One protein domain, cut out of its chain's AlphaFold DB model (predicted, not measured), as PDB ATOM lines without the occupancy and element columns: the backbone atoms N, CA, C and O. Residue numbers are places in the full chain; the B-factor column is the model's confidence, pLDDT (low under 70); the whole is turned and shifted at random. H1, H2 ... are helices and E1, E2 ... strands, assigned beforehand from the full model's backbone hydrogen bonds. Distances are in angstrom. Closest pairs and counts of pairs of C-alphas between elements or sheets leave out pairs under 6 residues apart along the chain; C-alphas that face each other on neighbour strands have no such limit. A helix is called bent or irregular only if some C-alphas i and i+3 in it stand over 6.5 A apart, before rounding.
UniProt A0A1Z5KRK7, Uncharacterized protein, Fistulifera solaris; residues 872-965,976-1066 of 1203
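Overview. This is residues 872 to 965 and 976 to 1066 of the 1203 residues of an uncharacterized protein of Fistulifera solaris (UniProt A0A1Z5KRK7). Three antiparallel sheets are stacked like the blades of an open fan, closest together at their first strands E1, E5 and E9, with E5 E6 E7 E8 between the other two. At one end of the fan, H2 packs on the between sheet, with H3, H4 and H5 clustered beyond it, while short H1 only grazes that sheet. The printed part has 185 residues in the order E1 to E8, H1, E9 to E11, H2 to H5, and its class is mixed. The sheets run E1 E2 E3 E4, E5 E6 E7 E8 and E9 E10 E11, and the whole is compact, with a radius of gyration of the C-alphas of 16.2 A and spans of 46 by 40 by 33 A.

Along the chain. E5 is residues 918 to 924, E6 927 to 932, E7 935 to 940 and E8 952 to 958, 18.0 A long. E1 is residues 872 to 875, with C-alpha 872 at (-18.390, -14.854, -23.976); E2 is 881 to 886, E3 889 to 896, 22.8 A, and E4 899 to 907, 24.3 A. H1 is residues 961 to 964, E9 990 to 995, E10 998 to 1003 and E11 1006 to 1011. H2 is residues 1015 to 1024, 14.0 A, H3 1028 to 1035, H4 1040 to 1051, 16.8 A, and H5 1056 to 1062, with C-alpha 1062 at (-32.789, -50.327, -32.337). H4 is irregular: C-alphas 1041 and 1044 are 7.2 A apart.

Arrangement. Each sheet is a meander, each strand the antiparallel neighbour of the one before and a hairpin with it. N 930 and O 937 of E6 and E7 are within hydrogen-bond range at 2.9 A, as are N 892 and O 904 of E3 and E4 at 2.9 A and N 1001 and O 1008 of E10 and E11 at 2.8 A. The closest C-alphas of E1 and E5 are Thr 874 and Arg 922, 6.0 A, and of E5 and E9 Ser 920 and Thr 990, 5.0 A. H2 is on E5 E6 E7 E8 at a height over the sheet of 9.6 A. H2 and H3, a helical hairpin, touch at Leu 1019 and Ala 1031, C-alphas 5.2 A apart. H4, with residues 1046 to 1051 alone, touches H5, also a helical hairpin, at a shallow tilt of 31 degrees, C-alphas 1047 and 1059 being closest at 5.0 A. Every O i to N i+4 pair is within range in H2 and H5, 2 of 4 in H3 and 6 of 8 in H4; H1 is too short for one.

Size, cuts and confidence. The C-alphas of Leu 1004 and Asn 1064, the two farthest apart, are 46.3 A apart. Residues 966 to 975 are not printed, and C-alphas 965 and 976 are 16.3 A apart across the cut. The link E7 to E8 is long. Residues 962 to 965 have pLDDT under 70.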
ATOM      1  N   ILE A 872     -16.984 -14.722 -23.578       93.44
ATOM      2  CA  ILE A 872     -18.390 -14.854 -23.976       93.44
ATOM      3  C   ILE A 872     -19.107 -15.704 -22.923       93.44
ATOM      4  O   ILE A 872     -18.581 -16.717 -22.460       93.44
ATOM      5  N   CYS A 873     -20.332 -15.313 -22.584       94.81
ATOM      6  CA  CYS A 873     -21.282 -16.103 -21.810       94.81
ATOM      7  C   CYS A 873     -22.591 -16.170 -22.607       94.81
ATOM      8  O   CYS A 873     -23.063 -15.144 -23.099       94.81
ATOM      9  N   THR A 874     -23.161 -17.362 -22.767       94.50
ATOM     10  CA  THR A 874     -24.434 -17.590 -23.466       94.50
ATOM     11  C   THR A 874     -25.298 -18.563 -22.675       94.50
ATOM     12  O   THR A 874     -24.774 -19.393 -21.933       94.50
ATOM     13  N   TRP A 875     -26.606 -18.468 -22.872       94.19
ATOM     14  CA  TRP A 875     -27.593 -19.360 -22.281       94.19
ATOM     15  C   TRP A 875     -28.336 -20.119 -23.378       94.19
ATOM     16  O   TRP A 875     -28.308 -19.714 -24.545       94.19
ATOM     17  N   ASP A 876     -28.940 -21.243 -23.018       94.19
ATOM     18  CA  ASP A 876     -29.907 -21.946 -23.854       94.19
ATOM     19  C   ASP A 876     -31.264 -21.239 -23.897       94.19
ATOM     20  O   ASP A 876     -31.519 -20.271 -23.179       94.19
ATOM     21  N   ASP A 877     -32.121 -21.723 -24.796       87.69
ATOM     22  CA  ASP A 877     -33.444 -21.150 -25.043       87.69
ATOM     23  C   ASP A 877     -34.378 -21.304 -23.814       87.69
ATOM     24  O   ASP A 877     -35.275 -20.484 -23.630       87.69
ATOM     25  N   ASP A 878     -34.131 -22.305 -22.955       89.38
ATOM     26  CA  ASP A 878     -34.871 -22.581 -21.711       89.38
ATOM     27  C   ASP A 878     -34.270 -21.891 -20.465       89.38
ATOM     28  O   ASP A 878     -34.852 -21.930 -19.378       89.38
ATOM     29  N   GLY A 879     -33.088 -21.275 -20.583       90.81
ATOM     30  CA  GLY A 879     -32.394 -20.627 -19.471       90.81
ATOM     31  C   GLY A 879     -31.799 -21.570 -18.410       90.81
ATOM     32  O   GLY A 879     -31.355 -21.122 -17.347       90.81
ATOM     33  N   CYS A 880     -31.769 -22.874 -18.667       93.19
ATOM     34  CA  CYS A 880     -31.240 -23.875 -17.748       93.19
ATOM     35  C   CYS A 880     -29.732 -24.105 -17.921       93.19
ATOM     36  O   CYS A 880     -29.060 -24.467 -16.958       93.19
ATOM     37  N   LEU A 881     -29.173 -23.892 -19.111       95.31
ATOM     38  CA  LEU A 881     -27.777 -24.177 -19.439       95.31
ATOM     39  C   LEU A 881     -27.006 -22.888 -19.720       95.31
ATOM     40  O   LEU A 881     -27.343 -22.119 -20.614       95.31
ATOM     41  N   CYS A 882     -25.905 -22.686 -19.001       95.94
ATOM     42  CA  CYS A 882     -24.990 -21.562 -19.177       95.94
ATOM     43  C   CYS A 882     -23.650 -22.057 -19.728       95.94
ATOM     44  O   CYS A 882     -22.976 -22.876 -19.097       95.94
ATOM     45  N   ALA A 883     -23.238 -21.559 -20.893       97.06
ATOM     46  CA  ALA A 883     -21.943 -21.856 -21.495       97.06
ATOM     47  C   ALA A 883     -21.044 -20.616 -21.509       97.06
ATOM     48  O   ALA A 883     -21.447 -19.528 -21.921       97.06
ATOM     49  N   ILE A 884     -19.802 -20.805 -21.068       96.19
ATOM     50  CA  ILE A 884     -18.873 -19.727 -20.732       96.19
ATOM     51  C   ILE A 884     -17.525 -20.019 -21.385       96.19
ATOM     52  O   ILE A 884     -16.926 -21.059 -21.105       96.19
ATOM     53  N   SER A 885     -17.028 -19.121 -22.237       95.88
ATOM     54  CA  SER A 885     -15.730 -19.279 -22.900       95.88
ATOM     55  C   SER A 885     -14.626 -18.435 -22.272       95.88
ATOM     56  O   SER A 885     -14.805 -17.240 -22.047       95.88
ATOM     57  N   ILE A 886     -13.460 -19.052 -22.079       94.00
ATOM     58  CA  ILE A 886     -12.195 -18.403 -21.720       94.00
ATOM     59  C   ILE A 886     -11.144 -18.895 -22.727       94.00
ATOM     60  O   ILE A 886     -10.719 -20.060 -22.709       94.00
ATOM     61  N   GLY A 887     -10.763 -18.035 -23.667       92.38
ATOM     62  CA  GLY A 887     -10.019 -18.403 -24.865       92.38
ATOM     63  C   GLY A 887     -10.790 -19.427 -25.704       92.38
ATOM     64  O   GLY A 887     -11.949 -19.218 -26.056       92.38
ATOM     65  N   SER A 888     -10.158 -20.573 -25.989       92.62
ATOM     66  CA  SER A 888     -10.810 -21.707 -26.663       92.62
ATOM     67  C   SER A 888     -11.373 -22.774 -25.714       92.62
ATOM     68  O   SER A 888     -11.821 -23.822 -26.183       92.62
ATOM     69  N   ARG A 889     -11.348 -22.556 -24.391       94.94
ATOM     70  CA  ARG A 889     -12.002 -23.443 -23.415       94.94
ATOM     71  C   ARG A 889     -13.423 -22.964 -23.167       94.94
ATOM     72  O   ARG A 889     -13.622 -21.783 -22.914       94.94
ATOM     73  N   VAL A 890     -14.379 -23.883 -23.187       96.69
ATOM     74  CA  VAL A 890     -15.777 -23.633 -22.836       96.69
ATOM     75  C   VAL A 890     -16.133 -24.497 -21.635       96.69
ATOM     76  O   VAL A 890     -15.931 -25.710 -21.669       96.69
ATOM     77  N   ALA A 891     -16.632 -23.876 -20.572       96.44
ATOM     78  CA  ALA A 891     -17.228 -24.550 -19.425       96.44
ATOM     79  C   ALA A 891     -18.753 -24.440 -19.522       96.44
ATOM     80  O   ALA A 891     -19.268 -23.395 -19.925       96.44
ATOM     81  N   ILE A 892     -19.459 -25.519 -19.188       96.81
ATOM     82  CA  ILE A 892     -20.917 -25.608 -19.289       96.81
ATOM     83  C   ILE A 892     -21.478 -25.917 -17.903       96.81
ATOM     84  O   ILE A 892     -21.000 -26.828 -17.224       96.81
ATOM     85  N   TYR A 893     -22.482 -25.147 -17.498       96.06
ATOM     86  CA  TYR A 893     -23.138 -25.220 -16.201       96.06
ATOM     87  C   TYR A 893     -24.639 -25.434 -16.382       96.06
ATOM     88  O   TYR A 893     -25.240 -24.838 -17.271       96.06
ATOM     89  N   LEU A 894     -25.235 -26.244 -15.513       95.25
ATOM     90  CA  LEU A 894     -26.676 -26.360 -15.323       95.25
ATOM     91  C   LEU A 894     -27.087 -25.462 -14.152       95.25
ATOM     92  O   LEU A 894     -26.467 -25.514 -13.088       95.25
ATOM     93  N   LEU A 895     -28.125 -24.658 -14.348       93.81
ATOM     94  CA  LEU A 895     -28.774 -23.854 -13.324       93.81
ATOM     95  C   LEU A 895     -30.018 -24.596 -12.822       93.81
ATOM     96  O   LEU A 895     -31.086 -24.505 -13.423       93.81
ATOM     97  N   GLU A 896     -29.904 -25.302 -11.698       91.38
ATOM     98  CA  GLU A 896     -31.048 -25.940 -11.043       91.38
ATOM     99  C   GLU A 896     -31.348 -25.219  -9.723       91.38
ATOM    100  O   GLU A 896     -30.479 -25.106  -8.864       91.38
ATOM    101  N   LYS A 897     -32.576 -24.709  -9.538       87.31
ATOM    102  CA  LYS A 897     -33.027 -24.065  -8.279       87.31
ATOM    103  C   LYS A 897     -32.072 -22.964  -7.765       87.31
ATOM    104  O   LYS A 897     -31.851 -22.831  -6.566       87.31
ATOM    105  N   SER A 898     -31.514 -22.173  -8.687       85.00
ATOM    106  CA  SER A 898     -30.499 -21.129  -8.436       85.00
ATOM    107  C   SER A 898     -29.099 -21.622  -8.025       85.00
ATOM    108  O   SER A 898     -28.213 -20.795  -7.785       85.00
ATOM    109  N   GLU A 899     -28.853 -22.933  -8.005       89.69
ATOM    110  CA  GLU A 899     -27.523 -23.525  -7.859       89.69
ATOM    111  C   GLU A 899     -26.905 -23.819  -9.234       89.69
ATOM    112  O   GLU A 899     -27.570 -24.301 -10.149       89.69
ATOM    113  N   PHE A 900     -25.615 -23.511  -9.389       91.94
ATOM    114  CA  PHE A 900     -24.859 -23.776 -10.615       91.94
ATOM    115  C   PHE A 900     -24.065 -25.079 -10.462       91.94
ATOM    116  O   PHE A 900     -23.040 -25.103  -9.776       91.94
ATOM    117  N   CYS A 901     -24.496 -26.141 -11.139       94.06
ATOM    118  CA  CYS A 901     -23.750 -27.389 -11.258       94.06
ATOM    119  C   CYS A 901     -22.857 -27.343 -12.507       94.06
ATOM    120  O   CYS A 901     -23.331 -27.024 -13.593       94.06
ATOM    121  N   MET A 902     -21.559 -27.641 -12.388       94.56
ATOM    122  CA  MET A 902     -20.670 -27.695 -13.554       94.56
ATOM    123  C   MET A 902     -20.820 -29.042 -14.267       94.56
ATOM    124  O   MET A 902     -20.275 -30.043 -13.809       94.56
ATOM    125  N   LEU A 903     -21.491 -29.044 -15.421       95.19
ATOM    126  CA  LEU A 903     -21.696 -30.244 -16.231       95.19
ATOM    127  C   LEU A 903     -20.392 -30.750 -16.853       95.19
ATOM    128  O   LEU A 903     -20.157 -31.953 -16.910       95.19
ATOM    129  N   GLY A 904     -19.539 -29.847 -17.342       95.25
ATOM    130  CA  GLY A 904     -18.298 -30.240 -18.002       95.25
ATOM    131  C   GLY A 904     -17.506 -29.079 -18.591       95.25
ATOM    132  O   GLY A 904     -17.891 -27.912 -18.504       95.25
ATOM    133  N   ASN A 905     -16.368 -29.407 -19.203       95.62
ATOM    134  CA  ASN A 905     -15.586 -28.469 -20.003       95.62
ATOM    135  C   ASN A 905     -15.078 -29.123 -21.292       95.62
ATOM    136  O   ASN A 905     -14.890 -30.335 -21.364       95.62
ATOM    137  N   VAL A 906     -14.861 -28.300 -22.314       95.44
ATOM    138  CA  VAL A 906     -14.438 -28.714 -23.654       95.44
ATOM    139  C   VAL A 906     -13.485 -27.673 -24.244       95.44
ATOM    140  O   VAL A 906     -13.569 -26.486 -23.925       95.44
ATOM    141  N   ARG A 907     -12.549 -28.094 -25.102       94.62
ATOM    142  CA  ARG A 907     -11.620 -27.193 -25.801       94.62
ATOM    143  C   ARG A 907     -11.903 -27.215 -27.302       94.62
ATOM    144  O   ARG A 907     -11.740 -28.241 -27.947       94.62
ATOM    145  N   ILE A 908     -12.272 -26.061 -27.849       92.62
ATOM    146  CA  ILE A 908     -12.759 -25.844 -29.226       92.62
ATOM    147  C   ILE A 908     -11.598 -25.681 -30.238       92.62
ATOM    148  O   ILE A 908     -11.762 -25.239 -31.370       92.62
ATOM    149  N   SER A 909     -10.372 -26.023 -29.847       84.38
ATOM    150  CA  SER A 909      -9.194 -25.935 -30.711       84.38
ATOM    151  C   SER A 909      -8.237 -27.088 -30.445       84.38
ATOM    152  O   SER A 909      -8.203 -27.632 -29.339       84.38
ATOM    153  N   SER A 910      -7.385 -27.395 -31.429       77.12
ATOM    154  CA  SER A 910      -6.260 -28.312 -31.226       77.12
ATOM    155  C   SER A 910      -5.467 -27.915 -29.970       77.12
ATOM    156  O   SER A 910      -5.217 -26.718 -29.767       77.12
ATOM    157  N   PRO A 911      -5.026 -28.878 -29.135       74.06
ATOM    158  CA  PRO A 911      -4.280 -28.568 -27.923       74.06
ATOM    159  C   PRO A 911      -2.954 -27.842 -28.190       74.06
ATOM    160  O   PRO A 911      -2.477 -27.137 -27.299       74.06
ATOM    161  N   SER A 912      -2.401 -27.977 -29.403       75.50
ATOM    162  CA  SER A 912      -1.165 -27.327 -29.858       75.50
ATOM    163  C   SER A 912      -1.326 -25.874 -30.309       75.50
ATOM    164  O   SER A 912      -0.322 -25.177 -30.442       75.50
ATOM    165  N   GLN A 913      -2.550 -25.404 -30.565       72.06
ATOM    166  CA  GLN A 913      -2.788 -23.996 -30.877       72.06
ATOM    167  C   GLN A 913      -2.880 -23.173 -29.583       72.06
ATOM    168  O   GLN A 913      -3.375 -23.692 -28.571       72.06
ATOM    169  N   PRO A 914      -2.440 -21.898 -29.591       75.81
ATOM    170  CA  PRO A 914      -2.715 -20.979 -28.492       75.81
ATOM    171  C   PRO A 914      -4.228 -20.870 -28.251       75.81
ATOM    172  O   PRO A 914      -5.039 -21.282 -29.083       75.81
ATOM    173  N   LEU A 915      -4.612 -20.331 -27.094       77.31
ATOM    174  CA  LEU A 915      -6.012 -20.117 -26.721       77.31
ATOM    175  C   LEU A 915      -6.630 -18.988 -27.565       77.31
ATOM    176  O   LEU A 915      -6.835 -17.881 -27.080       77.31
ATOM    177  N   THR A 916      -6.906 -19.264 -28.839       82.25
ATOM    178  CA  THR A 916      -7.638 -18.357 -29.725       82.25
ATOM    179  C   THR A 916      -9.027 -18.117 -29.126       82.25
ATOM    180  O   THR A 916      -9.738 -19.103 -28.910       82.25
ATOM    181  N   PRO A 917      -9.432 -16.863 -28.859       88.69
ATOM    182  CA  PRO A 917     -10.755 -16.578 -28.323       88.69
ATOM    183  C   PRO A 917     -11.842 -17.009 -29.311       88.69
ATOM    184  O   PRO A 917     -11.653 -16.979 -30.536       88.69
ATOM    185  N   LEU A 918     -12.990 -17.414 -28.772       94.06
ATOM    186  CA  LEU A 918     -14.182 -17.625 -29.582       94.06
ATOM    187  C   LEU A 918     -14.719 -16.284 -30.099       94.06
ATOM    188  O   LEU A 918     -14.608 -15.255 -29.440       94.06
ATOM    189  N   THR A 919     -15.304 -16.299 -31.294       92.12
ATOM    190  CA  THR A 919     -15.995 -15.144 -31.895       92.12
ATOM    191  C   THR A 919     -17.500 -15.192 -31.675       92.12
ATOM    192  O   THR A 919     -18.164 -14.165 -31.751       92.12
ATOM    193  N   SER A 920     -18.050 -16.380 -31.416       94.12
ATOM    194  CA  SER A 920     -19.461 -16.592 -31.109       94.12
ATOM    195  C   SER A 920     -19.621 -17.896 -30.341       94.12
ATOM    196  O   SER A 920     -18.987 -18.903 -30.660       94.12
ATOM    197  N   LEU A 921     -20.528 -17.883 -29.372       95.69
ATOM    198  CA  LEU A 921     -20.943 -19.034 -28.582       95.69
ATOM    199  C   LEU A 921     -22.467 -18.962 -28.477       95.69
ATOM    200  O   LEU A 921     -22.987 -17.907 -28.114       95.69
ATOM    201  N   ARG A 922     -23.183 -20.017 -28.879       94.94
ATOM    202  CA  ARG A 922     -24.651 -19.995 -28.925       94.94
ATOM    203  C   ARG A 922     -25.258 -21.389 -28.846       94.94
ATOM    204  O   ARG A 922     -24.891 -22.255 -29.636       94.94
ATOM    205  N   PHE A 923     -26.235 -21.573 -27.970       94.94
ATOM    206  CA  PHE A 923     -27.114 -22.737 -28.008       94.94
ATOM    207  C   PHE A 923     -28.181 -22.606 -29.107       94.94
ATOM    208  O   PHE A 923     -28.634 -21.509 -29.431       94.94
ATOM    209  N   ALA A 924     -28.571 -23.738 -29.688       92.38
ATOM    210  CA  ALA A 924     -29.819 -23.886 -30.429       92.38
ATOM    211  C   ALA A 924     -30.269 -25.352 -30.356       92.38
ATOM    212  O   ALA A 924     -29.483 -26.246 -30.676       92.38
ATOM    213  N   HIS A 925     -31.524 -25.603 -29.969       89.75
ATOM    214  CA  HIS A 925     -32.089 -26.960 -29.838       89.75
ATOM    215  C   HIS A 925     -31.261 -27.890 -28.917       89.75
ATOM    216  O   HIS A 925     -30.989 -29.038 -29.272       89.75
ATOM    217  N   GLY A 926     -30.789 -27.376 -27.776       90.75
ATOM    218  CA  GLY A 926     -29.967 -28.126 -26.811       90.75
ATOM    219  C   GLY A 926     -28.530 -28.442 -27.266       90.75
ATOM    220  O   GLY A 926     -27.771 -29.067 -26.526       90.75
ATOM    221  N   VAL A 927     -28.119 -28.010 -28.466       95.81
ATOM    222  CA  VAL A 927     -26.745 -28.164 -28.976       95.81
ATOM    223  C   VAL A 927     -26.014 -26.829 -28.885       95.81
ATOM    224  O   VAL A 927     -26.535 -25.793 -29.301       95.81
ATOM    225  N   LEU A 928     -24.786 -26.848 -28.368       97.56
ATOM    226  CA  LEU A 928     -23.950 -25.662 -28.232       97.56
ATOM    227  C   LEU A 928     -23.048 -25.499 -29.458       97.56
ATOM    228  O   LEU A 928     -22.210 -26.350 -29.744       97.56
ATOM    229  N   TYR A 929     -23.182 -24.392 -30.177       97.44
ATOM    230  CA  TYR A 929     -22.355 -24.067 -31.335       97.44
ATOM    231  C   TYR A 929     -21.281 -23.044 -30.960       97.44
ATOM    232  O   TYR A 929     -21.568 -21.962 -30.439       97.44
ATOM    233  N   CYS A 930     -20.030 -23.383 -31.264       97.31
ATOM    234  CA  CYS A 930     -18.844 -22.614 -30.903       97.31
ATOM    235  C   CYS A 930     -18.107 -22.182 -32.175       97.31
ATOM    236  O   CYS A 930     -17.750 -23.014 -33.010       97.31
ATOM    237  N   CYS A 931     -17.839 -20.889 -32.321       96.44
ATOM    238  CA  CYS A 931     -17.119 -20.330 -33.460       96.44
ATOM    239  C   CYS A 931     -15.764 -19.777 -33.018       96.44
ATOM    240  O   CYS A 931     -15.701 -18.965 -32.098       96.44
ATOM    241  N   THR A 932     -14.690 -20.172 -33.698       95.25
ATOM    242  CA  THR A 932     -13.398 -19.467 -33.646       95.25
ATOM    243  C   THR A 932     -13.319 -18.473 -34.806       95.25
ATOM    244  O   THR A 932     -14.190 -18.458 -35.670       95.25
ATOM    245  N   TRP A 933     -12.224 -17.714 -34.920       91.38
ATOM    246  CA  TRP A 933     -11.981 -16.824 -36.067       91.38
ATOM    247  C   TRP A 933     -12.207 -17.462 -37.457       91.38
ATOM    248  O   TRP A 933     -12.609 -16.762 -38.388       91.38
ATOM    249  N   ASN A 934     -11.938 -18.764 -37.617       93.00
ATOM    250  CA  ASN A 934     -11.913 -19.456 -38.911       93.00
ATOM    251  C   ASN A 934     -12.565 -20.854 -38.915       93.00
ATOM    252  O   ASN A 934     -12.410 -21.577 -39.908       93.00
ATOM    253  N   SER A 935     -13.261 -21.247 -37.842       94.56
ATOM    254  CA  SER A 935     -13.905 -22.561 -37.716       94.56
ATOM    255  C   SER A 935     -15.211 -22.518 -36.923       94.56
ATOM    256  O   SER A 935     -15.402 -21.640 -36.082       94.56
ATOM    257  N   VAL A 936     -16.096 -23.479 -37.188       96.19
ATOM    258  CA  VAL A 936     -17.362 -23.701 -36.482       96.19
ATOM    259  C   VAL A 936     -17.388 -25.132 -35.969       96.19
ATOM    260  O   VAL A 936     -17.176 -26.073 -36.735       96.19
ATOM    261  N   HIS A 937     -17.684 -25.284 -34.686       96.56
ATOM    262  CA  HIS A 937     -17.803 -26.550 -33.975       96.56
ATOM    263  C   HIS A 937     -19.198 -26.654 -33.364       96.56
ATOM    264  O   HIS A 937     -19.822 -25.635 -33.056       96.56
ATOM    265  N   CYS A 938     -19.669 -27.873 -33.140       96.56
ATOM    266  CA  CYS A 938     -20.736 -28.139 -32.184       96.56
ATOM    267  C   CYS A 938     -20.188 -28.920 -30.992       96.56
ATOM    268  O   CYS A 938     -19.249 -29.706 -31.114       96.56
ATOM    269  N   VAL A 939     -20.831 -28.715 -29.854       97.19
ATOM    270  CA  VAL A 939     -20.677 -29.482 -28.631       97.19
ATOM    271  C   VAL A 939     -22.060 -30.012 -28.296       97.19
ATOM    272  O   VAL A 939     -23.005 -29.251 -28.079       97.19
ATOM    273  N   MET A 940     -22.188 -31.330 -28.303       96.19
ATOM    274  CA  MET A 940     -23.382 -32.014 -27.841       96.19
ATOM    275  C   MET A 940     -23.199 -32.384 -26.378       96.19
ATOM    276  O   MET A 940     -22.165 -32.939 -25.999       96.19
ATOM    277  N   LEU A 941     -24.222 -32.089 -25.587       95.06
ATOM    278  CA  LEU A 941     -24.303 -32.504 -24.195       95.06
ATOM    279  C   LEU A 941     -24.638 -33.999 -24.114       95.06
ATOM    280  O   LEU A 941     -25.249 -34.563 -25.030       95.06
ATOM    281  N   GLY A 942     -24.197 -34.625 -23.029       92.69
ATOM    282  CA  GLY A 942     -24.607 -35.963 -22.634       92.69
ATOM    283  C   GLY A 942     -25.861 -35.912 -21.762       92.69
ATOM    284  O   GLY A 942     -26.614 -34.941 -21.796       92.69
ATOM    285  N   ASP A 943     -26.060 -36.941 -20.942       90.94
ATOM    286  CA  ASP A 943     -27.094 -36.920 -19.906       90.94
ATOM    287  C   ASP A 943     -26.870 -35.730 -18.950       90.94
ATOM    288  O   ASP A 943     -25.731 -35.387 -18.612       90.94
ATOM    289  N   LEU A 944     -27.963 -35.080 -18.553       91.00
ATOM    290  CA  LEU A 944     -27.983 -33.966 -17.606       91.00
ATOM    291  C   LEU A 944     -28.312 -34.443 -16.181       91.00
ATOM    292  O   LEU A 944     -27.933 -33.784 -15.216       91.00
ATOM    293  N   MET A 945     -28.953 -35.609 -16.034       88.00
ATOM    294  CA  MET A 945     -29.386 -36.157 -14.742       88.00
ATOM    295  C   MET A 945     -28.217 -36.656 -13.877       88.00
ATOM    296  O   MET A 945     -28.328 -36.703 -12.655       88.00
ATOM    297  N   GLY A 946     -27.087 -37.018 -14.496       79.31
ATOM    298  CA  GLY A 946     -25.894 -37.542 -13.817       79.31
ATOM    299  C   GLY A 946     -24.974 -36.491 -13.176       79.31
ATOM    300  O   GLY A 946     -23.925 -36.851 -12.641       79.31
ATOM    301  N   GLY A 947     -25.308 -35.198 -13.256       84.25
ATOM    302  CA  GLY A 947     -24.514 -34.083 -12.716       84.25
ATOM    303  C   GLY A 947     -23.250 -33.741 -13.519       84.25
ATOM    304  O   GLY A 947     -23.022 -32.575 -13.823       84.25
ATOM    305  N   ILE A 948     -22.448 -34.735 -13.916       88.12
ATOM    306  CA  ILE A 948     -21.338 -34.566 -14.868       88.12
ATOM    307  C   ILE A 948     -21.782 -35.101 -16.230       88.12
ATOM    308  O   ILE A 948     -22.050 -36.291 -16.385       88.12
ATOM    309  N   SER A 949     -21.823 -34.221 -17.227       90.12
ATOM    310  CA  SER A 949     -22.269 -34.538 -18.581       90.12
ATOM    311  C   SER A 949     -21.083 -34.831 -19.501       90.12
ATOM    312  O   SER A 949     -20.120 -34.064 -19.577       90.12
ATOM    313  N   LEU A 950     -21.147 -35.944 -20.231       92.12
ATOM    314  CA  LEU A 950     -20.112 -36.327 -21.193       92.12
ATOM    315  C   LEU A 950     -20.281 -35.540 -22.498       92.12
ATOM    316  O   LEU A 950     -21.243 -35.737 -23.234       92.12
ATOM    317  N   LEU A 951     -19.324 -34.655 -22.783       94.50
ATOM    318  CA  LEU A 951     -19.377 -33.736 -23.922       94.50
ATOM    319  C   LEU A 951     -18.733 -34.341 -25.179       94.50
ATOM    320  O   LEU A 951     -17.554 -34.699 -25.165       94.50
ATOM    321  N   ASP A 952     -19.470 -34.375 -26.292       94.25
ATOM    322  CA  ASP A 952     -18.929 -34.695 -27.621       94.25
ATOM    323  C   ASP A 952     -18.748 -33.414 -28.444       94.25
ATOM    324  O   ASP A 952     -19.704 -32.665 -28.640       94.25
ATOM    325  N   SER A 953     -17.543 -33.179 -28.970       94.31
ATOM    326  CA  SER A 953     -17.230 -32.019 -29.815       94.31
ATOM    327  C   SER A 953     -16.932 -32.449 -31.248       94.31
ATOM    328  O   SER A 953     -16.023 -33.249 -31.471       94.31
ATOM    329  N   TYR A 954     -17.618 -31.853 -32.224       94.62
ATOM    330  CA  TYR A 954     -17.363 -32.073 -33.648       94.62
ATOM    331  C   TYR A 954     -17.051 -30.756 -34.356       94.62
ATOM    332  O   TYR A 954     -17.722 -29.745 -34.149       94.62
ATOM    333  N   LEU A 955     -16.058 -30.777 -35.243       94.75
ATOM    334  CA  LEU A 955     -15.805 -29.676 -36.165       94.75
ATOM    335  C   LEU A 955     -16.789 -29.779 -37.339       94.75
ATOM    336  O   LEU A 955     -16.825 -30.795 -38.025       94.75
ATOM    337  N   LEU A 956     -17.551 -28.716 -37.594       95.50
ATOM    338  CA  LEU A 956     -18.557 -28.667 -38.658       95.50
ATOM    339  C   LEU A 956     -18.067 -27.930 -39.907       95.50
ATOM    340  O   LEU A 956     -18.423 -28.309 -41.020       95.50
ATOM    341  N   ALA A 957     -17.261 -26.879 -39.742       95.00
ATOM    342  CA  ALA A 957     -16.686 -26.140 -40.862       95.00
ATOM    343  C   ALA A 957     -15.361 -25.458 -40.504       95.00
ATOM    344  O   ALA A 957     -15.167 -25.026 -39.368       95.00
ATOM    345  N   ALA A 958     -14.464 -25.305 -41.480       94.31
ATOM    346  CA  ALA A 958     -13.192 -24.599 -41.322       94.31
ATOM    347  C   ALA A 958     -12.731 -23.929 -42.625       94.31
ATOM    348  O   ALA A 958     -13.084 -24.353 -43.722       94.31
ATOM    349  N   THR A 959     -11.886 -22.902 -42.503       90.56
ATOM    350  CA  THR A 959     -11.328 -22.175 -43.666       90.56
ATOM    351  C   THR A 959     -10.173 -22.900 -44.350       90.56
ATOM    352  O   THR A 959      -9.930 -22.688 -45.534       90.56
ATOM    353  N   ASP A 960      -9.454 -23.761 -43.629       83.81
ATOM    354  CA  ASP A 960      -8.298 -24.491 -44.156       83.81
ATOM    355  C   ASP A 960      -8.221 -25.900 -43.552       83.81
ATOM    356  O   ASP A 960      -8.241 -26.057 -42.328       83.81
ATOM    357  N   ARG A 961      -8.053 -26.922 -44.407       71.69
ATOM    358  CA  ARG A 961      -7.794 -28.315 -44.002       71.69
ATOM    359  C   ARG A 961      -6.564 -28.457 -43.101       71.69
ATOM    360  O   ARG A 961      -6.541 -29.365 -42.274       71.69
ATOM    361  N   SER A 962      -5.569 -27.573 -43.214       65.81
ATOM    362  CA  SER A 962      -4.372 -27.607 -42.358       65.81
ATOM    363  C   SER A 962      -4.696 -27.396 -40.872       65.81
ATOM    364  O   SER A 962      -4.026 -27.962 -40.011       65.81
ATOM    365  N   SER A 963      -5.765 -26.648 -40.567       57.53
ATOM    366  CA  SER A 963      -6.254 -26.444 -39.197       57.53
ATOM    367  C   SER A 963      -7.025 -27.644 -38.636       57.53
ATOM    368  O   SER A 963      -7.138 -27.783 -37.420       57.53
ATOM    369  N   VAL A 964      -7.524 -28.512 -39.521       57.06
ATOM    370  CA  VAL A 964      -8.373 -29.672 -39.211       57.06
ATOM    371  C   VAL A 964      -7.541 -30.922 -38.926       57.06
ATOM    372  O   VAL A 964      -7.805 -31.649 -37.975       57.06
ATOM    373  N   MET A 965      -6.529 -31.181 -39.758       55.78
ATOM    374  CA  MET A 965      -5.782 -32.444 -39.773       55.78
ATOM    375  C   MET A 965      -4.395 -32.268 -39.149       55.78
ATOM    376  O   MET A 965      -3.369 -32.212 -39.832       55.78
ATOM    377  N   PRO A 976     -16.970 -43.597 -38.687       82.12
ATOM    378  CA  PRO A 976     -18.085 -43.110 -39.509       82.12
ATOM    379  C   PRO A 976     -19.056 -42.181 -38.754       82.12
ATOM    380  O   PRO A 976     -19.980 -41.634 -39.349       82.12
ATOM    381  N   LEU A 977     -18.870 -41.994 -37.444       89.31
ATOM    382  CA  LEU A 977     -19.671 -41.090 -36.616       89.31
ATOM    383  C   LEU A 977     -19.098 -39.668 -36.545       89.31
ATOM    384  O   LEU A 977     -19.721 -38.804 -35.936       89.31
ATOM    385  N   THR A 978     -17.938 -39.402 -37.152       89.94
ATOM    386  CA  THR A 978     -17.367 -38.050 -37.235       89.94
ATOM    387  C   THR A 978     -17.765 -37.413 -38.571       89.94
ATOM    388  O   THR A 978     -17.373 -37.944 -39.608       89.94
ATOM    389  N   PRO A 979     -18.512 -36.291 -38.589       91.38
ATOM    390  CA  PRO A 979     -18.861 -35.612 -39.831       91.38
ATOM    391  C   PRO A 979     -17.619 -34.998 -40.491       91.38
ATOM    392  O   PRO A 979     -16.769 -34.423 -39.809       91.38
ATOM    393  N   ASP A 980     -17.542 -35.067 -41.821       89.81
ATOM    394  CA  ASP A 980     -16.520 -34.348 -42.584       89.81
ATOM    395  C   ASP A 980     -16.769 -32.825 -42.503       89.81
ATOM    396  O   ASP A 980     -17.861 -32.361 -42.850       89.81
ATOM    397  N   PRO A 981     -15.782 -32.014 -42.080       92.31
ATOM    398  CA  PRO A 981     -15.970 -30.579 -41.905       92.31
ATOM    399  C   PRO A 981     -16.007 -29.844 -43.249       92.31
ATOM    400  O   PRO A 981     -15.105 -29.968 -44.083       92.31
ATOM    401  N   ALA A 982     -17.029 -29.009 -43.435       92.06
ATOM    402  CA  ALA A 982     -17.205 -28.211 -44.640       92.06
ATOM    403  C   ALA A 982     -16.097 -27.155 -44.794       92.06
ATOM    404  O   ALA A 982     -15.762 -26.430 -43.853       92.06
ATOM    405  N   LEU A 983     -15.557 -27.016 -46.006       93.06
ATOM    406  CA  LEU A 983     -14.608 -25.949 -46.315       93.06
ATOM    407  C   LEU A 983     -15.355 -24.686 -46.733       93.06
ATOM    408  O   LEU A 983     -15.860 -24.594 -47.849       93.06
ATOM    409  N   LEU A 984     -15.411 -23.716 -45.826       88.56
ATOM    410  CA  LEU A 984     -16.074 -22.430 -46.026       88.56
ATOM    411  C   LEU A 984     -15.080 -21.293 -45.756       88.56
ATOM    412  O   LEU A 984     -14.261 -21.420 -44.848       88.56
ATOM    413  N   PRO A 985     -15.135 -20.164 -46.485       84.56
ATOM    414  CA  PRO A 985     -14.236 -19.028 -46.277       84.56
ATOM    415  C   PRO A 985     -14.644 -18.217 -45.029       84.56
ATOM    416  O   PRO A 985     -15.070 -17.067 -45.126       84.56
ATOM    417  N   LEU A 986     -14.543 -18.829 -43.850       87.50
ATOM    418  CA  LEU A 986     -14.981 -18.258 -42.582       87.50
ATOM    419  C   LEU A 986     -14.014 -17.164 -42.109       87.50
ATOM    420  O   LEU A 986     -12.804 -17.364 -42.014       87.50
ATOM    421  N   VAL A 987     -14.562 -16.000 -41.768       87.19
ATOM    422  CA  VAL A 987     -13.836 -14.914 -41.097       87.19
ATOM    423  C   VAL A 987     -14.770 -14.326 -40.047       87.19
ATOM    424  O   VAL A 987     -15.800 -13.756 -40.410       87.19
ATOM    425  N   GLN A 988     -14.436 -14.517 -38.769       87.69
ATOM    426  CA  GLN A 988     -15.313 -14.250 -37.618       87.69
ATOM    427  C   GLN A 988     -16.740 -14.816 -37.785       87.69
ATOM    428  O   GLN A 988     -17.712 -14.056 -37.783       87.69
ATOM    429  N   PRO A 989     -16.902 -16.142 -37.966       93.12
ATOM    430  CA  PRO A 989     -18.220 -16.756 -37.954       93.12
ATOM    431  C   PRO A 989     -18.983 -16.457 -36.654       93.12
ATOM    432  O   PRO A 989     -18.424 -16.471 -35.555       93.12
ATOM    433  N   THR A 990     -20.274 -16.179 -36.817       90.19
ATOM    434  CA  THR A 990     -21.252 -15.899 -35.764       90.19
ATOM    435  C   THR A 990     -22.536 -16.663 -36.058       90.19
ATOM    436  O   THR A 990     -23.037 -16.621 -37.183       90.19
ATOM    437  N   VAL A 991     -23.086 -17.366 -35.068       90.81
ATOM    438  CA  VAL A 991     -24.272 -18.217 -35.260       90.81
ATOM    439  C   VAL A 991     -25.549 -17.374 -35.201       90.81
ATOM    440  O   VAL A 991     -25.950 -16.894 -34.139       90.81
ATOM    441  N   LEU A 992     -26.222 -17.214 -36.343       85.12
ATOM    442  CA  LEU A 992     -27.492 -16.485 -36.437       85.12
ATOM    443  C   LEU A 992     -28.697 -17.325 -35.997       85.12
ATOM    444  O   LEU A 992     -29.684 -16.758 -35.531       85.12
ATOM    445  N   GLY A 993     -28.614 -18.650 -36.112       85.12
ATOM    446  CA  GLY A 993     -29.654 -19.581 -35.678       85.12
ATOM    447  C   GLY A 993     -29.640 -20.878 -36.483       85.12
ATOM    448  O   GLY A 993     -28.695 -21.156 -37.220       85.12
ATOM    449  N   TYR A 994     -30.710 -21.657 -36.364       86.06
ATOM    450  CA  TYR A 994     -30.916 -22.916 -37.080       86.06
ATOM    451  C   TYR A 994     -32.189 -22.817 -37.928       86.06
ATOM    452  O   TYR A 994     -33.220 -22.353 -37.445       86.06
ATOM    453  N   GLN A 995     -32.137 -23.270 -39.180       85.31
ATOM    454  CA  GLN A 995     -33.281 -23.273 -40.090       85.31
ATOM    455  C   GLN A 995     -33.234 -24.505 -41.000       85.31
ATOM    456  O   GLN A 995     -32.232 -24.755 -41.665       85.31
ATOM    457  N   SER A 996     -34.329 -25.270 -41.051       83.12
ATOM    458  CA  SER A 996     -34.526 -26.383 -41.999       83.12
ATOM    459  C   SER A 996     -33.369 -27.398 -42.067       83.12
ATOM    460  O   SER A 996     -32.989 -27.837 -43.149       83.12
ATOM    461  N   GLY A 997     -32.780 -27.768 -40.925       84.56
ATOM    462  CA  GLY A 997     -31.652 -28.708 -40.885       84.56
ATOM    463  C   GLY A 997     -30.284 -28.095 -41.201       84.56
ATOM    464  O   GLY A 997     -29.317 -28.840 -41.320       84.56
ATOM    465  N   SER A 998     -30.190 -26.769 -41.329       90.38
ATOM    466  CA  SER A 998     -28.941 -26.030 -41.545       90.38
ATOM    467  C   SER A 998     -28.684 -25.013 -40.433       90.38
ATOM    468  O   SER A 998     -29.605 -24.362 -39.937       90.38
ATOM    469  N   LEU A 999     -27.417 -24.837 -40.072       91.31
ATOM    470  CA  LEU A 999     -26.952 -23.771 -39.192       91.31
ATOM    471  C   LEU A 999     -26.698 -22.510 -40.026       91.31
ATOM    472  O   LEU A 999     -25.918 -22.542 -40.979       91.31
ATOM    473  N   ILE A1000     -27.339 -21.397 -39.680       91.69
ATOM    474  CA  ILE A1000     -27.153 -20.120 -40.369       91.69
ATOM    475  C   ILE A1000     -26.015 -19.354 -39.690       91.69
ATOM    476  O   ILE A1000     -26.072 -19.039 -38.501       91.69
ATOM    477  N   LEU A1001     -24.979 -19.048 -40.463       86.62
ATOM    478  CA  LEU A1001     -23.748 -18.403 -40.020       86.62
ATOM    479  C   LEU A1001     -23.604 -17.042 -40.692       86.62
ATOM    480  O   LEU A1001     -23.618 -16.965 -41.917       86.62
ATOM    481  N   SER A1002     -23.393 -15.982 -39.918       86.12
ATOM    482  CA  SER A1002     -22.866 -14.717 -40.435       86.12
ATOM    483  C   SER A1002     -21.345 -14.727 -40.351       86.12
ATOM    484  O   SER A1002     -20.783 -15.263 -39.403       86.12
ATOM    485  N   THR A1003     -20.670 -14.126 -41.321       85.44
ATOM    486  CA  THR A1003     -19.215 -13.920 -41.338       85.44
ATOM    487  C   THR A1003     -18.931 -12.536 -41.918       85.44
ATOM    488  O   THR A1003     -19.774 -11.982 -42.628       85.44
ATOM    489  N   LEU A1004     -17.709 -12.016 -41.762       73.44
ATOM    490  CA  LEU A1004     -17.291 -10.794 -42.468       73.44
ATOM    491  C   LEU A1004     -17.349 -10.908 -44.006       73.44
ATOM    492  O   LEU A1004     -17.251  -9.895 -44.695       73.44
ATOM    493  N   ARG A1005     -17.481 -12.121 -44.564       74.44
ATOM    494  CA  ARG A1005     -17.580 -12.376 -46.012       74.44
ATOM    495  C   ARG A1005     -19.013 -12.617 -46.507       74.44
ATOM    496  O   ARG A1005     -19.212 -12.711 -47.713       74.44
ATOM    497  N   GLY A1006     -20.001 -12.687 -45.613       76.75
ATOM    498  CA  GLY A1006     -21.402 -12.953 -45.949       76.75
ATOM    499  C   GLY A1006     -22.060 -14.003 -45.053       76.75
ATOM    500  O   GLY A1006     -21.466 -14.471 -44.079       76.75
ATOM    501  N   VAL A1007     -23.299 -14.361 -45.395       78.44
ATOM    502  CA  VAL A1007     -24.104 -15.364 -44.681       78.44
ATOM    503  C   VAL A1007     -24.000 -16.719 -45.385       78.44
ATOM    504  O   VAL A1007     -24.100 -16.787 -46.608       78.44
ATOM    505  N   TYR A1008     -23.827 -17.789 -44.611       84.69
ATOM    506  CA  TYR A1008     -23.725 -19.173 -45.076       84.69
ATOM    507  C   TYR A1008     -24.766 -20.047 -44.372       84.69
ATOM    508  O   TYR A1008     -24.991 -19.900 -43.173       84.69
ATOM    509  N   ALA A1009     -25.363 -20.989 -45.102       92.00
ATOM    510  CA  ALA A1009     -26.151 -22.076 -44.529       92.00
ATOM    511  C   ALA A1009     -25.282 -23.342 -44.502       92.00
ATOM    512  O   ALA A1009     -24.950 -23.898 -45.548       92.00
ATOM    513  N   LEU A1010     -24.874 -23.767 -43.309       92.94
ATOM    514  CA  LEU A1010     -24.074 -24.968 -43.095       92.94
ATOM    515  C   LEU A1010     -25.011 -26.152 -42.837       92.94
ATOM    516  O   LEU A1010     -25.637 -26.223 -41.779       92.94
ATOM    517  N   SER A1011     -25.123 -27.059 -43.808       92.75
ATOM    518  CA  SER A1011     -25.978 -28.242 -43.691       92.75
ATOM    519  C   SER A1011     -25.552 -29.122 -42.512       92.75
ATOM    520  O   SER A1011     -24.384 -29.486 -42.386       92.75
ATOM    521  N   LEU A1012     -26.514 -29.494 -41.665       92.06
ATOM    522  CA  LEU A1012     -26.348 -30.472 -40.588       92.06
ATOM    523  C   LEU A1012     -26.985 -31.817 -40.980       92.06
ATOM    524  O   LEU A1012     -27.605 -32.491 -40.163       92.06
ATOM    525  N   GLU A1013     -26.869 -32.195 -42.257       90.12
ATOM    526  CA  GLU A1013     -27.438 -33.427 -42.824       90.12
ATOM    527  C   GLU A1013     -26.818 -34.725 -42.317       90.12
ATOM    528  O   GLU A1013     -27.468 -35.766 -42.409       90.12
ATOM    529  N   HIS A1014     -25.604 -34.679 -41.761       93.12
ATOM    530  CA  HIS A1014     -24.934 -35.875 -41.262       93.12
ATOM    531  C   HIS A1014     -25.812 -36.601 -40.221       93.12
ATOM    532  O   HIS A1014     -26.262 -35.952 -39.270       93.12
ATOM    533  N   PRO A1015     -26.035 -37.927 -40.328       94.12
ATOM    534  CA  PRO A1015     -26.951 -38.648 -39.442       94.12
ATOM    535  C   PRO A1015     -26.678 -38.431 -37.948       94.12
ATOM    536  O   PRO A1015     -27.621 -38.240 -37.186       94.12
ATOM    537  N   ILE A1016     -25.405 -38.350 -37.529       95.19
ATOM    538  CA  ILE A1016     -25.039 -38.079 -36.122       95.19
ATOM    539  C   ILE A1016     -25.465 -36.686 -35.647       95.19
ATOM    540  O   ILE A1016     -25.866 -36.520 -34.499       95.19
ATOM    541  N   MET A1017     -25.428 -35.694 -36.541       94.94
ATOM    542  CA  MET A1017     -25.808 -34.317 -36.243       94.94
ATOM    543  C   MET A1017     -27.318 -34.211 -36.086       94.94
ATOM    544  O   MET A1017     -27.791 -33.611 -35.121       94.94
ATOM    545  N   ARG A1018     -28.076 -34.853 -36.981       93.25
ATOM    546  CA  ARG A1018     -29.539 -34.932 -36.878       93.25
ATOM    547  C   ARG A1018     -29.974 -35.705 -35.642       93.25
ATOM    548  O   ARG A1018     -30.775 -35.184 -34.874       93.25
ATOM    549  N   LEU A1019     -29.405 -36.887 -35.410       95.31
ATOM    550  CA  LEU A1019     -29.693 -37.707 -34.237       95.31
ATOM    551  C   LEU A1019     -29.386 -36.945 -32.940       95.31
ATOM    552  O   LEU A1019     -30.269 -36.800 -32.105       95.31
ATOM    553  N   GLY A1020     -28.176 -36.397 -32.800       94.25
ATOM    554  CA  GLY A1020     -27.768 -35.647 -31.613       94.25
ATOM    555  C   GLY A1020     -28.635 -34.418 -31.335       94.25
ATOM    556  O   GLY A1020     -29.023 -34.208 -30.193       94.25
ATOM    557  N   THR A1021     -29.010 -33.657 -32.370       92.69
ATOM    558  CA  THR A1021     -29.902 -32.487 -32.219       92.69
ATOM    559  C   THR A1021     -31.338 -32.901 -31.861       92.69
ATOM    560  O   THR A1021     -32.007 -32.230 -31.078       92.69
ATOM    561  N   LEU A1022     -31.836 -34.019 -32.402       93.81
ATOM    562  CA  LEU A1022     -33.161 -34.541 -32.047       93.81
ATOM    563  C   LEU A1022     -33.205 -35.046 -30.599       93.81
ATOM    564  O   LEU A1022     -34.171 -34.758 -29.903       93.81
ATOM    565  N   LEU A1023     -32.161 -35.735 -30.131       95.00
ATOM    566  CA  LEU A1023     -32.052 -36.171 -28.734       95.00
ATOM    567  C   LEU A1023     -31.925 -34.974 -27.780       95.00
ATOM    568  O   LEU A1023     -32.678 -34.894 -26.817       95.00
ATOM    569  N   ALA A1024     -31.062 -34.002 -28.096       92.19
ATOM    570  CA  ALA A1024     -30.890 -32.785 -27.298       92.19
ATOM    571  C   ALA A1024     -32.163 -31.916 -27.219       92.19
ATOM    572  O   ALA A1024     -32.355 -31.204 -26.243       92.19
ATOM    573  N   SER A1025     -33.058 -32.011 -28.209       89.88
ATOM    574  CA  SER A1025     -34.384 -31.367 -28.191       89.88
ATOM    575  C   SER A1025     -35.517 -32.265 -27.666       89.88
ATOM    576  O   SER A1025     -36.689 -31.962 -27.887       89.88
ATOM    577  N   GLY A1026     -35.201 -33.398 -27.029       92.25
ATOM    578  CA  GLY A1026     -36.184 -34.327 -26.451       92.25
ATOM    579  C   GLY A1026     -37.035 -35.107 -27.468       92.25
ATOM    580  O   GLY A1026     -37.936 -35.852 -27.083       92.25
ATOM    581  N   GLN A1027     -36.765 -34.997 -28.772       93.94
ATOM    582  CA  GLN A1027     -37.543 -35.625 -29.852       93.94
ATOM    583  C   GLN A1027     -37.148 -37.096 -30.085       93.94
ATOM    584  O   GLN A1027     -36.823 -37.507 -31.204       93.94
ATOM    585  N   ILE A1028     -37.204 -37.904 -29.023       95.56
ATOM    586  CA  ILE A1028     -36.744 -39.305 -28.973       95.56
ATOM    587  C   ILE A1028     -37.370 -40.177 -30.078       95.56
ATOM    588  O   ILE A1028     -36.662 -40.927 -30.753       95.56
ATOM    589  N   GLU A1029     -38.675 -40.052 -30.330       95.06
ATOM    590  CA  GLU A1029     -39.363 -40.838 -31.368       95.06
ATOM    591  C   GLU A1029     -38.860 -40.535 -32.788       95.06
ATOM    592  O   GLU A1029     -38.765 -41.429 -33.624       95.06
ATOM    593  N   ARG A1030     -38.505 -39.276 -33.071       93.50
ATOM    594  CA  ARG A1030     -37.919 -38.878 -34.362       93.50
ATOM    595  C   ARG A1030     -36.446 -39.264 -34.440       93.50
ATOM    596  O   ARG A1030     -35.969 -39.620 -35.515       93.50
ATOM    597  N   ALA A1031     -35.734 -39.222 -33.317       94.69
ATOM    598  CA  ALA A1031     -34.354 -39.676 -33.220       94.69
ATOM    599  C   ALA A1031     -34.228 -41.176 -33.558       94.69
ATOM    600  O   ALA A1031     -33.344 -41.548 -34.329       94.69
ATOM    601  N   SER A1032     -35.146 -42.028 -33.082       94.56
ATOM    602  CA  SER A1032     -35.106 -43.477 -33.356       94.56
ATOM    603  C   SER A1032     -35.163 -43.817 -34.853       94.56
ATOM    604  O   SER A1032     -34.501 -44.753 -35.299       94.56
ATOM    605  N   GLN A1033     -35.861 -43.011 -35.659       93.75
ATOM    606  CA  GLN A1033     -35.930 -43.178 -37.116       93.75
ATOM    607  C   GLN A1033     -34.547 -43.012 -37.770       93.75
ATOM    608  O   GLN A1033     -34.188 -43.785 -38.661       93.75
ATOM    609  N   TRP A1034     -33.732 -42.072 -37.275       92.94
ATOM    610  CA  TRP A1034     -32.370 -41.824 -37.761       92.94
ATOM    611  C   TRP A1034     -31.370 -42.923 -37.398       92.94
ATOM    612  O   TRP A1034     -30.346 -43.035 -38.067       92.94
ATOM    613  N   ILE A1035     -31.664 -43.782 -36.415       94.31
ATOM    614  CA  ILE A1035     -30.793 -44.918 -36.065       94.31
ATOM    615  C   ILE A1035     -30.653 -45.891 -37.251       94.31
ATOM    616  O   ILE A1035     -29.562 -46.390 -37.525       94.31
ATOM    617  N   SER A1036     -31.729 -46.099 -38.017       90.94
ATOM    618  CA  SER A1036     -31.715 -46.958 -39.212       90.94
ATOM    619  C   SER A1036     -30.887 -46.418 -40.389       90.94
ATOM    620  O   SER A1036     -30.604 -47.170 -41.318       90.94
ATOM    621  N   ALA A1037     -30.463 -45.148 -40.347       92.44
ATOM    622  CA  ALA A1037     -29.621 -44.536 -41.376       92.44
ATOM    623  C   ALA A1037     -28.119 -44.852 -41.212       92.44
ATOM    624  O   ALA A1037     -27.324 -44.458 -42.063       92.44
ATOM    625  N   PHE A1038     -27.718 -45.534 -40.132       94.19
ATOM    626  CA  PHE A1038     -26.328 -45.916 -39.879       94.19
ATOM    627  C   PHE A1038     -26.047 -47.371 -40.262       94.19
ATOM    628  O   PHE A1038     -26.780 -48.289 -39.881       94.19
ATOM    629  N   ASP A1039     -24.905 -47.592 -40.917       94.00
ATOM    630  CA  ASP A1039     -24.375 -48.931 -41.176       94.00
ATOM    631  C   ASP A1039     -24.151 -49.708 -39.875       94.00
ATOM    632  O   ASP A1039     -23.628 -49.158 -38.903       94.00
ATOM    633  N   ARG A1040     -24.432 -51.020 -39.892       94.19
ATOM    634  CA  ARG A1040     -24.228 -51.933 -38.745       94.19
ATOM    635  C   ARG A1040     -22.826 -51.858 -38.141       94.19
ATOM    636  O   ARG A1040     -22.686 -51.921 -36.929       94.19
ATOM    637  N   ASN A1041     -21.802 -51.640 -38.966       92.50
ATOM    638  CA  ASN A1041     -20.410 -51.485 -38.519       92.50
ATOM    639  C   ASN A1041     -20.194 -50.262 -37.602       92.50
ATOM    640  O   ASN A1041     -19.192 -50.193 -36.898       92.50
ATOM    641  N   SER A1042     -21.116 -49.297 -37.625       93.62
ATOM    642  CA  SER A1042     -21.101 -48.083 -36.799       93.62
ATOM    643  C   SER A1042     -21.893 -48.244 -35.499       93.62
ATOM    644  O   SER A1042     -21.850 -47.346 -34.659       93.62
ATOM    645  N   HIS A1043     -22.645 -49.344 -35.335       95.12
ATOM    646  CA  HIS A1043     -23.596 -49.507 -34.227       95.12
ATOM    647  C   HIS A1043     -22.899 -49.511 -32.868       95.12
ATOM    648  O   HIS A1043     -23.435 -48.919 -31.945       95.12
ATOM    649  N   GLU A1044     -21.685 -50.054 -32.759       94.00
ATOM    650  CA  GLU A1044     -20.885 -49.996 -31.524       94.00
ATOM    651  C   GLU A1044     -20.636 -48.559 -31.049       94.00
ATOM    652  O   GLU A1044     -21.059 -48.157 -29.967       94.00
ATOM    653  N   GLY A1045     -20.021 -47.725 -31.894       93.00
ATOM    654  CA  GLY A1045     -19.796 -46.317 -31.554       93.00
ATOM    655  C   GLY A1045     -21.105 -45.545 -31.339       93.00
ATOM    656  O   GLY A1045     -21.144 -44.598 -30.554       93.00
ATOM    657  N   LEU A1046     -22.184 -45.955 -32.016       95.69
ATOM    658  CA  LEU A1046     -23.502 -45.345 -31.890       95.69
ATOM    659  C   LEU A1046     -24.191 -45.722 -30.571       95.69
ATOM    660  O   LEU A1046     -24.872 -44.880 -29.990       95.69
ATOM    661  N   ALA A1047     -23.966 -46.933 -30.056       95.81
ATOM    662  CA  ALA A1047     -24.387 -47.325 -28.717       95.81
ATOM    663  C   ALA A1047     -23.714 -46.444 -27.666       95.81
ATOM    664  O   ALA A1047     -24.426 -45.794 -26.909       95.81
ATOM    665  N   TYR A1048     -22.385 -46.296 -27.696       93.25
ATOM    666  CA  TYR A1048     -21.680 -45.380 -26.785       93.25
ATOM    667  C   TYR A1048     -22.102 -43.909 -26.961       93.25
ATOM    668  O   TYR A1048     -22.085 -43.128 -26.012       93.25
ATOM    669  N   PHE A1049     -22.497 -43.482 -28.163       95.06
ATOM    670  CA  PHE A1049     -23.060 -42.145 -28.380       95.06
ATOM    671  C   PHE A1049     -24.435 -41.967 -27.708       95.06
ATOM    672  O   PHE A1049     -24.674 -40.933 -27.082       95.06
ATOM    673  N   LEU A1050     -25.324 -42.959 -27.814       95.94
ATOM    674  CA  LEU A1050     -26.654 -42.952 -27.191       95.94
ATOM    675  C   LEU A1050     -26.581 -43.127 -25.667       95.94
ATOM    676  O   LEU A1050     -27.260 -42.415 -24.930       95.94
ATOM    677  N   GLU A1051     -25.726 -44.031 -25.196       94.00
ATOM    678  CA  GLU A1051     -25.447 -44.306 -23.786       94.00
ATOM    679  C   GLU A1051     -25.047 -43.030 -23.039       94.00
ATOM    680  O   GLU A1051     -25.685 -42.660 -22.055       94.00
ATOM    681  N   ARG A1052     -24.056 -42.295 -23.564       91.81
ATOM    682  CA  ARG A1052     -23.553 -41.047 -22.963       91.81
ATOM    683  C   ARG A1052     -24.598 -39.924 -22.895       91.81
ATOM    684  O   ARG A1052     -24.358 -38.933 -22.215       91.81
ATOM    685  N   ARG A1053     -25.744 -40.085 -23.567       93.56
ATOM    686  CA  ARG A1053     -26.916 -39.188 -23.561       93.56
ATOM    687  C   ARG A1053     -28.090 -39.724 -22.729       93.56
ATOM    688  O   ARG A1053     -29.194 -39.219 -22.861       93.56
ATOM    689  N   GLY A1054     -27.883 -40.766 -21.919       93.50
ATOM    690  CA  GLY A1054     -28.942 -41.373 -21.101       93.50
ATOM    691  C   GLY A1054     -29.920 -42.247 -21.899       93.50
ATOM    692  O   GLY A1054     -30.992 -42.596 -21.413       93.50
ATOM    693  N   HIS A1055     -29.576 -42.625 -23.136       95.38
ATOM    694  CA  HIS A1055     -30.473 -43.326 -24.061       95.38
ATOM    695  C   HIS A1055     -30.012 -44.754 -24.408       95.38
ATOM    696  O   HIS A1055     -30.249 -45.244 -25.515       95.38
ATOM    697  N   ALA A1056     -29.397 -45.457 -23.453       94.69
ATOM    698  CA  ALA A1056     -28.974 -46.853 -23.610       94.69
ATOM    699  C   ALA A1056     -30.121 -47.799 -24.035       94.69
ATOM    700  O   ALA A1056     -29.923 -48.668 -24.883       94.69
ATOM    701  N   ALA A1057     -31.348 -47.569 -23.554       94.38
ATOM    702  CA  ALA A1057     -32.529 -48.324 -23.983       94.38
ATOM    703  C   ALA A1057     -32.816 -48.196 -25.499       94.38
ATOM    704  O   ALA A1057     -33.252 -49.161 -26.128       94.38
ATOM    705  N   LEU A1058     -32.532 -47.041 -26.127       95.25
ATOM    706  CA  LEU A1058     -32.642 -46.887 -27.587       95.25
ATOM    707  C   LEU A1058     -31.552 -47.675 -28.316       95.25
ATOM    708  O   LEU A1058     -31.839 -48.294 -29.343       95.25
ATOM    709  N   ALA A1059     -30.325 -47.663 -27.783       96.00
ATOM    710  CA  ALA A1059     -29.211 -48.430 -28.327       96.00
ATOM    711  C   ALA A1059     -29.565 -49.921 -28.358       96.00
ATOM    712  O   ALA A1059     -29.574 -50.530 -29.424       96.00
ATOM    713  N   LEU A1060     -29.986 -50.470 -27.216       96.00
ATOM    714  CA  LEU A1060     -30.454 -51.846 -27.109       96.00
ATOM    715  C   LEU A1060     -31.604 -52.132 -28.093       96.00
ATOM    716  O   LEU A1060     -31.528 -53.085 -28.875       96.00
ATOM    717  N   ARG A1061     -32.680 -51.337 -28.095       94.94
ATOM    718  CA  ARG A1061     -33.891 -51.636 -28.886       94.94
ATOM    719  C   ARG A1061     -33.697 -51.541 -30.402       94.94
ATOM    720  O   ARG A1061     -34.312 -52.327 -31.116       94.94
ATOM    721  N   HIS A1062     -32.868 -50.621 -30.898       95.31
ATOM    722  CA  HIS A1062     -32.789 -50.327 -32.337       95.31
ATOM    723  C   HIS A1062     -31.485 -50.768 -33.025       95.31
ATOM    724  O   HIS A1062     -31.485 -50.945 -34.247       95.31
ATOM    725  N   LEU A1063     -30.382 -50.980 -32.297       96.06
ATOM    726  CA  LEU A1063     -29.090 -51.340 -32.893       96.06
ATOM    727  C   LEU A1063     -28.926 -52.861 -33.020       96.06
ATOM    728  O   LEU A1063     -28.388 -53.541 -32.150       96.06
ATOM    729  N   ASN A1064     -29.365 -53.406 -34.156       94.31
ATOM    730  CA  ASN A1064     -29.221 -54.834 -34.476       94.31
ATOM    731  C   ASN A1064     -27.798 -55.268 -34.894       94.31
ATOM    732  O   ASN A1064     -27.579 -56.450 -35.152       94.31
ATOM    733  N   GLY A1065     -26.857 -54.327 -35.009       93.56
ATOM    734  CA  GLY A1065     -25.452 -54.563 -35.344       93.56
ATOM    735  C   GLY A1065     -24.499 -54.598 -34.147       93.56
ATOM    736  O   GLY A1065     -23.294 -54.644 -34.372       93.56
ATOM    737  N   LEU A1066     -25.003 -54.548 -32.907       94.38
ATOM    738  CA  LEU A1066     -24.166 -54.636 -31.705       94.38
ATOM    739  C   LEU A1066     -23.584 -56.038 -31.505       94.38
ATOM    740  O   LEU A1066     -24.234 -57.052 -31.770       94.38
TER     741      LEU A1066